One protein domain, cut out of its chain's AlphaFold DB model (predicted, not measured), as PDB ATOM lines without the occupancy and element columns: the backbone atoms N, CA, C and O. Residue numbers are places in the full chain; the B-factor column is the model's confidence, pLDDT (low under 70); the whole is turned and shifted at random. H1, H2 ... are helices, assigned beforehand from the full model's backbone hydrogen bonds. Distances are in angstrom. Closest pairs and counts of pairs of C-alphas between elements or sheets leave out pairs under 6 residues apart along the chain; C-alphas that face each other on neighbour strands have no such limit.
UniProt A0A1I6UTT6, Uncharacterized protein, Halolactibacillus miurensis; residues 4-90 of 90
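This is residues 4 to 90 of the 90 residues of an uncharacterized protein of Halolactibacillus miurensis (UniProt A0A1I6UTT6). H2, the longest helix, and H3 are two loosely spaced legs leading away from a side-by-side pair, H1 and H4; at the far end residues 49 to 66 stick out. You have 87 printed residues with four named helices, H1 to H4 in order, and no named strand: all helix. The whole is loose, radius of gyration of the C-alphas 15.7 A, spanning 44 by 30 by 24 A.

Find C-alpha 31 at (-26.399, -31.987, -2.884); from there H2, residues 31 to 51, runs 30.1 A. H3 is residues 62 to 77, 22.3 A. H1, residues 4 to 23, runs 29.1 A from (-20.286, -33.884, 17.054). H4, residues 80 to 89, ends at (-30.621, -35.584, 22.553).

H2 and H3 are close but not clearly touching, closest C-alphas Phe 41 and Ile 74, 7.9 A. H1 and H4 touch, closest C-alphas Ala 14 and Ser 80, 4.6 A, at a shallow tilt of 17 degrees, opposite ways. H1 and H3 are apart. In H1, H2, H3 and H4 every O i to N i+4 pair is within hydrogen-bond range.

The printed part has no cut and no long link. Look for pLDDT under 70 at residues 44 to 64, among others.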
ATOM      1  N   ARG A   4     -20.357 -35.364  17.109       74.81
ATOM      2  CA  ARG A   4     -20.286 -33.884  17.054       74.81
ATOM      3  C   ARG A   4     -20.611 -33.306  15.671       74.81
ATOM      4  O   ARG A   4     -21.202 -32.233  15.585       74.81
ATOM      5  N   LEU A   5     -20.230 -34.001  14.597       73.75
ATOM      6  CA  LEU A   5     -20.512 -33.569  13.227       73.75
ATOM      7  C   LEU A   5     -22.011 -33.696  12.921       73.75
ATOM      8  O   LEU A   5     -22.586 -32.775  12.351       73.75
ATOM      9  N   LYS A   6     -22.659 -34.768  13.402       71.62
ATOM     10  CA  LYS A   6     -24.113 -34.981  13.274       71.62
ATOM     11  C   LYS A   6     -24.905 -33.846  13.919       71.62
ATOM     12  O   LYS A   6     -25.745 -33.238  13.266       71.62
ATOM     13  N   LYS A   7     -24.552 -33.486  15.155       79.00
ATOM     14  CA  LYS A   7     -25.187 -32.385  15.896       79.00
ATOM     15  C   LYS A   7     -25.059 -31.034  15.183       79.00
ATOM     16  O   LYS A   7     -26.035 -30.298  15.079       79.00
ATOM     17  N   LYS A   8     -23.870 -30.713  14.651       80.31
ATOM     18  CA  LYS A   8     -23.643 -29.468  13.890       80.31
ATOM     19  C   LYS A   8     -24.482 -29.400  12.613       80.31
ATOM     20  O   LYS A   8     -24.997 -28.336  12.292       80.31
ATOM     21  N   VAL A   9     -24.603 -30.517  11.899       79.06
ATOM     22  CA  VAL A   9     -25.389 -30.601  10.660       79.06
ATOM     23  C   VAL A   9     -26.881 -30.417  10.947       79.06
ATOM     24  O   VAL A   9     -27.514 -29.593  10.296       79.06
ATOM     25  N   ILE A  10     -27.420 -31.093  11.969       77.81
ATOM     26  CA  ILE A  10     -28.835 -30.966  12.362       77.81
ATOM     27  C   ILE A  10     -29.164 -29.532  12.793       77.81
ATOM     28  O   ILE A  10     -30.174 -28.982  12.367       77.81
ATOM     29  N   LYS A  11     -28.291 -28.889  13.581       81.75
ATOM     30  CA  LYS A  11     -28.505 -27.498  14.002       81.75
ATOM     31  C   LYS A  11     -28.551 -26.537  12.809       81.75
ATOM     32  O   LYS A  11     -29.458 -25.719  12.728       81.75
ATOM     33  N   LYS A  12     -27.622 -26.684  11.854       82.88
ATOM     34  CA  LYS A  12     -27.626 -25.878  10.624       82.88
ATOM     35  C   LYS A  12     -28.896 -26.082   9.797       82.88
ATOM     36  O   LYS A  12     -29.412 -25.107   9.274       82.88
ATOM     37  N   LEU A  13     -29.392 -27.316   9.691       79.50
ATOM     38  CA  LEU A  13     -30.655 -27.619   9.006       79.50
ATOM     39  C   LEU A  13     -31.850 -26.938   9.687       79.50
ATOM     40  O   LEU A  13     -32.680 -26.349   9.003       79.50
ATOM     41  N   ALA A  14     -31.906 -26.962  11.022       80.25
ATOM     42  CA  ALA A  14     -32.971 -26.310  11.782       80.25
ATOM     43  C   ALA A  14     -32.975 -24.783  11.597       80.25
ATOM     44  O   ALA A  14     -34.028 -24.202  11.342       80.25
ATOM     45  N   ASP A  15     -31.803 -24.144  11.681       81.00
ATOM     46  CA  ASP A  15     -31.660 -22.696  11.478       81.00
ATOM     47  C   ASP A  15     -32.094 -22.291  10.058       81.00
ATOM     48  O   ASP A  15     -32.779 -21.285   9.870       81.00
ATOM     49  N   LYS A  16     -31.754 -23.117   9.062       78.44
ATOM     50  CA  LYS A  16     -32.160 -22.923   7.668       78.44
ATOM     51  C   LYS A  16     -33.679 -23.044   7.508       78.44
ATOM     52  O   LYS A  16     -34.286 -22.160   6.917       78.44
ATOM     53  N   ASN A  17     -34.306 -24.081   8.073       76.12
ATOM     54  CA  ASN A  17     -35.761 -24.264   7.993       76.12
ATOM     55  C   ASN A  17     -36.538 -23.116   8.640       76.12
ATOM     56  O   ASN A  17     -37.500 -22.649   8.041       76.12
ATOM     57  N   LYS A  18     -36.074 -22.572   9.774       78.38
ATOM     58  CA  LYS A  18     -36.683 -21.360  10.355       78.38
ATOM     59  C   LYS A  18     -36.628 -20.169   9.408       78.38
ATOM     60  O   LYS A  18     -37.596 -19.429   9.295       78.38
ATOM     61  N   GLN A  19     -35.499 -19.968   8.727       77.75
ATOM     62  CA  GLN A  19     -35.385 -18.885   7.749       77.75
ATOM     63  C   GLN A  19     -36.366 -19.071   6.589       77.75
ATOM     64  O   GLN A  19     -36.968 -18.091   6.159       77.75
ATOM     65  N   TYR A  20     -36.578 -20.301   6.115       75.12
ATOM     66  CA  TYR A  20     -37.559 -20.579   5.062       75.12
ATOM     67  C   TYR A  20     -39.006 -20.387   5.526       75.12
ATOM     68  O   TYR A  20     -39.776 -19.752   4.810       75.12
ATOM     69  N   GLU A  21     -39.352 -20.844   6.733       74.50
ATOM     70  CA  GLU A  21     -40.665 -20.606   7.355       74.50
ATOM     71  C   GLU A  21     -40.968 -19.100   7.477       74.50
ATOM     72  O   GLU A  21     -42.084 -18.669   7.203       74.50
ATOM     73  N   LEU A  22     -39.965 -18.286   7.831       75.62
ATOM     74  CA  LEU A  22     -40.112 -16.837   8.023       75.62
ATOM     75  C   LEU A  22     -40.126 -16.025   6.721       75.62
ATOM     76  O   LEU A  22     -40.746 -14.966   6.671       75.62
ATOM     77  N   THR A  23     -39.411 -16.470   5.685       73.81
ATOM     78  CA  THR A  23     -39.248 -15.698   4.439       73.81
ATOM     79  C   THR A  23     -40.181 -16.137   3.314       73.81
ATOM     80  O   THR A  23     -40.295 -15.420   2.322       73.81
ATOM     81  N   GLY A  24     -40.828 -17.303   3.423       66.00
ATOM     82  CA  GLY A  24     -41.689 -17.854   2.369       66.00
ATOM     83  C   GLY A  24     -40.949 -18.182   1.064       66.00
ATOM     84  O   GLY A  24     -41.579 -18.445   0.040       66.00
ATOM     85  N   LEU A  25     -39.613 -18.150   1.073       68.69
ATOM     86  CA  LEU A  25     -38.786 -18.447  -0.092       68.69
ATOM     87  C   LEU A  25     -38.795 -19.946  -0.397       68.69
ATOM     88  O   LEU A  25     -38.809 -20.788   0.502       68.69
ATOM     89  N   THR A  26     -38.726 -20.297  -1.682       61.16
ATOM     90  CA  THR A  26     -38.646 -21.694  -2.110       61.16
ATOM     91  C   THR A  26     -37.315 -22.316  -1.685       61.16
ATOM     92  O   THR A  26     -36.225 -21.859  -2.039       61.16
ATOM     93  N   TYR A  27     -37.409 -23.390  -0.898       67.31
ATOM     94  CA  TYR A  27     -36.264 -24.169  -0.444       67.31
ATOM     95  C   TYR A  27     -35.540 -24.811  -1.628       67.31
ATOM     96  O   TYR A  27     -36.123 -25.619  -2.351       67.31
ATOM     97  N   LYS A  28     -34.249 -24.502  -1.808       72.94
ATOM     98  CA  LYS A  28     -33.388 -25.225  -2.751       72.94
ATOM     99  C   LYS A  28     -32.331 -26.013  -1.969       72.94
ATOM    100  O   LYS A  28     -31.357 -25.418  -1.492       72.94
ATOM    101  N   PRO A  29     -32.517 -27.331  -1.786       69.06
ATOM    102  CA  PRO A  29     -31.558 -28.143  -1.058       69.06
ATOM    103  C   PRO A  29     -30.238 -28.270  -1.817       69.06
ATOM    104  O   PRO A  29     -30.183 -28.360  -3.045       69.06
ATOM    105  N   THR A  30     -29.150 -28.316  -1.062       78.50
ATOM    106  CA  THR A  30     -27.817 -28.637  -1.575       78.50
ATOM    107  C   THR A  30     -27.663 -30.146  -1.797       78.50
ATOM    108  O   THR A  30     -28.360 -30.959  -1.190       78.50
ATOM    109  N   LYS A  31     -26.685 -30.558  -2.620       77.25
ATOM    110  CA  LYS A  31     -26.399 -31.987  -2.884       77.25
ATOM    111  C   LYS A  31     -26.132 -32.801  -1.606       77.25
ATOM    112  O   LYS A  31     -26.454 -33.984  -1.560       77.25
ATOM    113  N   LEU A  32     -25.534 -32.185  -0.584       71.25
ATOM    114  CA  LEU A  32     -25.250 -32.840   0.696       71.25
ATOM    115  C   LEU A  32     -26.528 -33.034   1.525       71.25
ATOM    116  O   LEU A  32     -26.716 -34.098   2.104       71.25
ATOM    117  N   GLU A  33     -27.401 -32.027   1.558       68.56
ATOM    118  CA  GLU A  33     -28.692 -32.098   2.253       68.56
ATOM    119  C   GLU A  33     -29.590 -33.155   1.608       68.56
ATOM    120  O   GLU A  33     -30.133 -33.984   2.329       68.56
ATOM    121  N   ASN A  34     -29.634 -33.220   0.272       76.81
ATOM    122  CA  ASN A  34     -30.343 -34.283  -0.444       76.81
ATOM    123  C   ASN A  34     -29.841 -35.675  -0.050       76.81
ATOM    124  O   ASN A  34     -30.649 -36.530   0.284       76.81
ATOM    125  N   ARG A  35     -28.519 -35.891   0.009       74.56
ATOM    126  CA  ARG A  35     -27.949 -37.182   0.440       74.56
ATOM    127  C   ARG A  35     -28.292 -37.543   1.885       74.56
ATOM    128  O   ARG A  35     -28.453 -38.718   2.197       74.56
ATOM    129  N   ILE A  36     -28.361 -36.557   2.779       75.38
ATOM    130  CA  ILE A  36     -28.723 -36.787   4.183       75.38
ATOM    131  C   ILE A  36     -30.209 -37.130   4.294       75.38
ATOM    132  O   ILE A  36     -30.546 -38.098   4.966       75.38
ATOM    133  N   VAL A  37     -31.076 -36.371   3.617       75.62
ATOM    134  CA  VAL A  37     -32.522 -36.628   3.578       75.62
ATOM    135  C   VAL A  37     -32.797 -37.998   2.976       75.62
ATOM    136  O   VAL A  37     -33.494 -38.791   3.590       75.62
ATOM    137  N   GLU A  38     -32.182 -38.324   1.842       75.75
ATOM    138  CA  GLU A  38     -32.309 -39.623   1.179       75.75
ATOM    139  C   GLU A  38     -31.801 -40.771   2.062       75.75
ATOM    140  O   GLU A  38     -32.427 -41.823   2.133       75.75
ATOM    141  N   SER A  39     -30.706 -40.573   2.804       76.06
ATOM    142  CA  SER A  39     -30.208 -41.572   3.755       76.06
ATOM    143  C   SER A  39     -31.144 -41.783   4.948       76.06
ATOM    144  O   SER A  39     -31.260 -42.918   5.402       76.06
ATOM    145  N   ILE A  40     -31.759 -40.722   5.480       73.94
ATOM    146  CA  ILE A  40     -32.734 -40.814   6.577       73.94
ATOM    147  C   ILE A  40     -34.002 -41.491   6.060       73.94
ATOM    148  O   ILE A  40     -34.441 -42.481   6.630       73.94
ATOM    149  N   PHE A  41     -34.517 -41.021   4.925       76.44
ATOM    150  CA  PHE A  41     -35.699 -41.565   4.274       76.44
ATOM    151  C   PHE A  41     -35.534 -43.052   3.962       76.44
ATOM    152  O   PHE A  41     -36.361 -43.849   4.374       76.44
ATOM    153  N   ASN A  42     -34.429 -43.458   3.332       75.31
ATOM    154  CA  ASN A  42     -34.171 -44.867   3.034       75.31
ATOM    155  C   ASN A  42     -34.002 -45.733   4.290       75.31
ATOM    156  O   ASN A  42     -34.285 -46.923   4.221       75.31
ATOM    157  N   SER A  43     -33.529 -45.178   5.412       72.94
ATOM    158  CA  SER A  43     -33.447 -45.908   6.685       72.94
ATOM    159  C   SER A  43     -34.841 -46.168   7.248       72.94
ATOM    160  O   SER A  43     -35.186 -47.316   7.497       72.94
ATOM    161  N   GLU A  44     -35.659 -45.120   7.354       65.88
ATOM    162  CA  GLU A  44     -37.032 -45.184   7.877       65.88
ATOM    163  C   GLU A  44     -37.940 -46.047   6.984       65.88
ATOM    164  O   GLU A  44     -38.766 -46.820   7.460       65.88
ATOM    165  N   LEU A  45     -37.758 -45.966   5.662       68.75
ATOM    166  CA  LEU A  45     -38.522 -46.749   4.689       68.75
ATOM    167  C   LEU A  45     -38.082 -48.219   4.685       68.75
ATOM    168  O   LEU A  45     -38.920 -49.107   4.554       68.75
ATOM    169  N   ARG A  46     -36.786 -48.505   4.890       64.88
ATOM    170  CA  ARG A  46     -36.317 -49.881   5.118       64.88
ATOM    171  C   ARG A  46     -36.873 -50.452   6.411       64.88
ATOM    172  O   ARG A  46     -37.343 -51.578   6.368       64.88
ATOM    173  N   GLU A  47     -36.860 -49.691   7.504       61.53
ATOM    174  CA  GLU A  47     -37.451 -50.103   8.783       61.53
ATOM    175  C   GLU A  47     -38.946 -50.412   8.624       61.53
ATOM    176  O   GLU A  47     -39.400 -51.476   9.045       61.53
ATOM    177  N   PHE A  48     -39.676 -49.570   7.882       58.53
ATOM    178  CA  PHE A  48     -41.077 -49.804   7.523       58.53
ATOM    179  C   PHE A  48     -41.285 -51.081   6.694       58.53
ATOM    180  O   PHE A  48     -42.264 -51.795   6.900       58.53
ATOM    181  N   HIS A  49     -40.362 -51.399   5.781       57.09
ATOM    182  CA  HIS A  49     -40.395 -52.649   5.018       57.09
ATOM    183  C   HIS A  49     -39.978 -53.879   5.835       57.09
ATOM    184  O   HIS A  49     -40.432 -54.980   5.535       57.09
ATOM    185  N   THR A  50     -39.123 -53.732   6.849       59.16
ATOM    186  CA  THR A  50     -38.645 -54.867   7.653       59.16
ATOM    187  C   THR A  50     -39.539 -55.208   8.840       59.16
ATOM    188  O   THR A  50     -39.575 -56.374   9.224       59.16
ATOM    189  N   GLU A  51     -40.263 -54.247   9.425       55.44
ATOM    190  CA  GLU A  51     -41.047 -54.507  10.641       55.44
ATOM    191  C   GLU A  51     -42.459 -55.062  10.386       55.44
ATOM    192  O   GLU A  51     -43.005 -55.702  11.284       55.44
ATOM    193  N   GLU A  52     -43.049 -54.945   9.183       48.56
ATOM    194  CA  GLU A  52     -44.393 -55.497   8.944       48.56
ATOM    195  C   GLU A  52     -44.674 -56.108   7.546       48.56
ATOM    196  O   GLU A  52     -45.040 -55.423   6.599       48.56
ATOM    197  N   ARG A  53     -44.774 -57.450   7.528       50.59
ATOM    198  CA  ARG A  53     -45.965 -58.193   7.036       50.59
ATOM    199  C   ARG A  53     -46.244 -58.325   5.522       50.59
ATOM    200  O   ARG A  53     -47.420 -58.383   5.151       50.59
ATOM    201  N   ASP A  54     -45.254 -58.582   4.674       47.22
ATOM    202  CA  ASP A  54     -45.547 -59.042   3.295       47.22
ATOM    203  C   ASP A  54     -46.314 -60.388   3.234       47.22
ATOM    204  O   ASP A  54     -46.885 -60.741   2.207       47.22
ATOM    205  N   SER A  55     -46.423 -61.132   4.344       50.88
ATOM    206  CA  SER A  55     -47.138 -62.417   4.387       50.88
ATOM    207  C   SER A  55     -48.588 -62.371   4.888       50.88
ATOM    208  O   SER A  55     -49.238 -63.414   4.878       50.88
ATOM    209  N   LYS A  56     -49.126 -61.225   5.350       48.91
ATOM    210  CA  LYS A  56     -50.419 -61.234   6.076       48.91
ATOM    211  C   LYS A  56     -51.579 -60.473   5.433       48.91
ATOM    212  O   LYS A  56     -52.716 -60.794   5.765       48.91
ATOM    213  N   TYR A  57     -51.355 -59.517   4.529       52.59
ATOM    214  CA  TYR A  57     -52.459 -58.725   3.958       52.59
ATOM    215  C   TYR A  57     -52.172 -58.288   2.512       52.59
ATOM    216  O   TYR A  57     -51.597 -57.221   2.313       52.59
ATOM    217  N   PRO A  58     -52.580 -59.082   1.502       50.78
ATOM    218  CA  PRO A  58     -52.201 -58.849   0.108       50.78
ATOM    219  C   PRO A  58     -52.898 -57.640  -0.536       50.78
ATOM    220  O   PRO A  58     -52.392 -57.105  -1.514       50.78
ATOM    221  N   TYR A  59     -54.019 -57.158   0.012       57.16
ATOM    222  CA  TYR A  59     -54.724 -55.980  -0.498       57.16
ATOM    223  C   TYR A  59     -55.460 -55.284   0.646       57.16
ATOM    224  O   TYR A  59     -56.531 -55.725   1.053       57.16
ATOM    225  N   ASP A  60     -54.910 -54.204   1.201       54.09
ATOM    226  CA  ASP A  60     -55.678 -53.374   2.130       54.09
ATOM    227  C   ASP A  60     -55.371 -51.895   1.879       54.09
ATOM    228  O   ASP A  60     -54.226 -51.450   1.994       54.09
ATOM    229  N   ASN A  61     -56.421 -51.120   1.581       56.69
ATOM    230  CA  ASN A  61     -56.429 -49.657   1.410       56.69
ATOM    231  C   ASN A  61     -55.714 -48.916   2.561       56.69
ATOM    232  O   ASN A  61     -55.295 -47.764   2.440       56.69
ATOM    233  N   LYS A  62     -55.532 -49.599   3.695       67.38
ATOM    234  CA  LYS A  62     -54.769 -49.142   4.854       67.38
ATOM    235  C   LYS A  62     -53.272 -48.985   4.597       67.38
ATOM    236  O   LYS A  62     -52.645 -48.254   5.354       67.38
ATOM    237  N   PHE A  63     -52.676 -49.621   3.583       68.75
ATOM    238  CA  PHE A  63     -51.265 -49.386   3.249       68.75
ATOM    239  C   PHE A  63     -51.031 -47.927   2.858       68.75
ATOM    240  O   PHE A  63     -50.197 -47.269   3.469       68.75
ATOM    241  N   HIS A  64     -51.820 -47.386   1.927       67.62
ATOM    242  CA  HIS A  64     -51.688 -45.992   1.498       67.62
ATOM    243  C   HIS A  64     -51.965 -45.007   2.633       67.62
ATOM    244  O   HIS A  64     -51.243 -44.026   2.777       67.62
ATOM    245  N   ILE A  65     -52.961 -45.291   3.476       72.81
ATOM    246  CA  ILE A  65     -53.259 -44.464   4.652       72.81
ATOM    247  C   ILE A  65     -52.080 -44.490   5.636       72.81
ATOM    248  O   ILE A  65     -51.632 -43.435   6.074       72.81
ATOM    249  N   ARG A  66     -51.529 -45.670   5.948       71.00
ATOM    250  CA  ARG A  66     -50.362 -45.810   6.839       71.00
ATOM    251  C   ARG A  66     -49.114 -45.156   6.261       71.00
ATOM    252  O   ARG A  66     -48.417 -44.451   6.981       71.00
ATOM    253  N   PHE A  67     -48.869 -45.330   4.967       73.06
ATOM    254  CA  PHE A  67     -47.773 -44.685   4.257       73.06
ATOM    255  C   PHE A  67     -47.913 -43.161   4.294       73.06
ATOM    256  O   PHE A  67     -46.956 -42.463   4.599       73.06
ATOM    257  N   TYR A  68     -49.118 -42.635   4.071       74.25
ATOM    258  CA  TYR A  68     -49.384 -41.202   4.147       74.25
ATOM    259  C   TYR A  68     -49.206 -40.641   5.566       74.25
ATOM    260  O   TYR A  68     -48.633 -39.566   5.739       74.25
ATOM    261  N   VAL A  69     -49.644 -41.377   6.593       77.06
ATOM    262  CA  VAL A  69     -49.384 -41.025   7.999       77.06
ATOM    263  C   VAL A  69     -47.880 -41.007   8.275       77.06
ATOM    264  O   VAL A  69     -47.381 -40.024   8.812       77.06
ATOM    265  N   LYS A  70     -47.137 -42.021   7.819       73.44
ATOM    266  CA  LYS A  70     -45.676 -42.077   7.954       73.44
ATOM    267  C   LYS A  70     -44.962 -40.957   7.209       73.44
ATOM    268  O   LYS A  70     -44.045 -40.358   7.757       73.44
ATOM    269  N   LEU A  71     -45.410 -40.603   6.006       77.94
ATOM    270  CA  LEU A  71     -44.893 -39.443   5.283       77.94
ATOM    271  C   LEU A  71     -45.102 -38.151   6.078       77.94
ATOM    272  O   LEU A  71     -44.183 -37.343   6.160       77.94
ATOM    273  N   LYS A  72     -46.269 -37.968   6.707       76.62
ATOM    274  CA  LYS A  72     -46.522 -36.817   7.587       76.62
ATOM    275  C   LYS A  72     -45.663 -36.832   8.848       76.62
ATOM    276  O   LYS A  72     -45.254 -35.769   9.307       76.62
ATOM    277  N   GLU A  73     -45.396 -38.000   9.424       74.56
ATOM    278  CA  GLU A  73     -44.467 -38.137  10.551       74.56
ATOM    279  C   GLU A  73     -43.051 -37.720  10.144       74.56
ATOM    280  O   GLU A  73     -42.446 -36.898  10.829       74.56
ATOM    281  N   ILE A  74     -42.565 -38.198   8.994       76.06
ATOM    282  CA  ILE A  74     -41.259 -37.823   8.438       76.06
ATOM    283  C   ILE A  74     -41.200 -36.315   8.172       76.06
ATOM    284  O   ILE A  74     -40.247 -35.660   8.581       76.06
ATOM    285  N   ASP A  75     -42.229 -35.741   7.549       75.81
ATOM    286  CA  ASP A  75     -42.301 -34.299   7.283       75.81
ATOM    287  C   ASP A  75     -42.275 -33.483   8.590       75.81
ATOM    288  O   ASP A  75     -41.521 -32.521   8.743       75.81
ATOM    289  N   ASN A  76     -42.998 -33.949   9.615       78.06
ATOM    290  CA  ASN A  76     -42.949 -33.365  10.951       78.06
ATOM    291  C   ASN A  76     -41.553 -33.449  11.588       78.06
ATOM    292  O   ASN A  76     -41.181 -32.528  12.318       78.06
ATOM    293  N   MET A  77     -40.757 -34.492  11.335       71.62
ATOM    294  CA  MET A  77     -39.391 -34.603  11.878       71.62
ATOM    295  C   MET A  77     -38.451 -33.520  11.342       71.62
ATOM    296  O   MET A  77     -37.495 -33.157  12.028       71.62
ATOM    297  N   PHE A  78     -38.725 -32.979  10.153       75.06
ATOM    298  CA  PHE A  78     -37.944 -31.893   9.564       75.06
ATOM    299  C   PHE A  78     -38.404 -30.501  10.006       75.06
ATOM    300  O   PHE A  78     -37.764 -29.511   9.650       75.06
ATOM    301  N   LYS A  79     -39.439 -30.386  10.847       79.50
ATOM    302  CA  LYS A  79     -39.786 -29.106  11.476       79.50
ATOM    303  C   LYS A  79     -38.647 -28.598  12.347       79.50
ATOM    304  O   LYS A  79     -37.958 -29.363  13.029       79.50
ATOM    305  N   SER A  80     -38.465 -27.283  12.341       74.12
ATOM    306  CA  SER A  80     -37.343 -26.637  13.018       74.12
ATOM    307  C   SER A  80     -37.294 -26.935  14.524       74.12
ATOM    308  O   SER A  80     -36.216 -27.156  15.078       74.12
ATOM    309  N   GLU A  81     -38.453 -27.008  15.175       78.31
ATOM    310  CA  GLU A  81     -38.603 -27.359  16.592       78.31
ATOM    311  C   GLU A  81     -38.103 -28.781  16.887       78.31
ATOM    312  O   GLU A  81     -37.241 -28.976  17.747       78.31
ATOM    313  N   ASN A  82     -38.548 -29.763  16.098       80.94
ATOM    314  CA  ASN A  82     -38.200 -31.174  16.276       80.94
ATOM    315  C   ASN A  82     -36.719 -31.451  15.976       80.94
ATOM    316  O   ASN A  82     -36.054 -32.190  16.707       80.94
ATOM    317  N   LEU A  83     -36.158 -30.804  14.950       75.62
ATOM    318  CA  LEU A  83     -34.725 -30.887  14.651       75.62
ATOM    319  C   LEU A  83     -33.866 -30.340  15.803       75.62
ATOM    320  O   LEU A  83     -32.810 -30.902  16.116       75.62
ATOM    321  N   LEU A  84     -34.311 -29.273  16.474       75.75
ATOM    322  CA  LEU A  84     -33.617 -28.722  17.639       75.75
ATOM    323  C   LEU A  84     -33.680 -29.663  18.847       75.75
ATOM    324  O   LEU A  84     -32.674 -29.816  19.545       75.75
ATOM    325  N   GLU A  85     -34.813 -30.319  19.091       79.25
ATOM    326  CA  GLU A  85     -34.923 -31.334  20.143       79.25
ATOM    327  C   GLU A  85     -34.019 -32.542  19.884       79.25
ATOM    328  O   GLU A  85     -33.297 -32.986  20.783       79.25
ATOM    329  N   LEU A  86     -33.981 -33.034  18.644       74.50
ATOM    330  CA  LEU A  86     -33.079 -34.113  18.236       74.50
ATOM    331  C   LEU A  86     -31.608 -33.730  18.437       74.50
ATOM    332  O   LEU A  86     -30.816 -34.532  18.932       74.50
ATOM    333  N   ALA A  87     -31.233 -32.486  18.129       70.94
ATOM    334  CA  ALA A  87     -29.881 -31.993  18.375       70.94
ATOM    335  C   ALA A  87     -29.523 -31.930  19.870       70.94
ATOM    336  O   ALA A  87     -28.347 -32.069  20.211       70.94
ATOM    337  N   LYS A  88     -30.492 -31.716  20.771       78.00
ATOM    338  CA  LYS A  88     -30.258 -31.744  22.227       78.00
ATOM    339  C   LYS A  88     -30.014 -33.167  22.738       78.00
ATOM    340  O   LYS A  88     -29.166 -33.333  23.609       78.00
ATOM    341  N   LYS A  89     -30.711 -34.161  22.173       74.44
ATOM    342  CA  LYS A  89     -30.621 -35.584  22.553       74.44
ATOM    343  C   LYS A  89     -29.333 -36.284  22.071       74.44
ATOM    344  O   LYS A  89     -28.940 -37.282  22.667       74.44
ATOM    345  N   ILE A  90     -28.685 -35.779  21.011       67.06
ATOM    346  CA  ILE A  90     -27.417 -36.295  20.432       67.06
ATOM    347  C   ILE A  90     -26.185 -35.652  21.080       67.06
ATOM    348  O   ILE A  90     -25.187 -36.384  21.277       67.06
TER     349      ILE A  90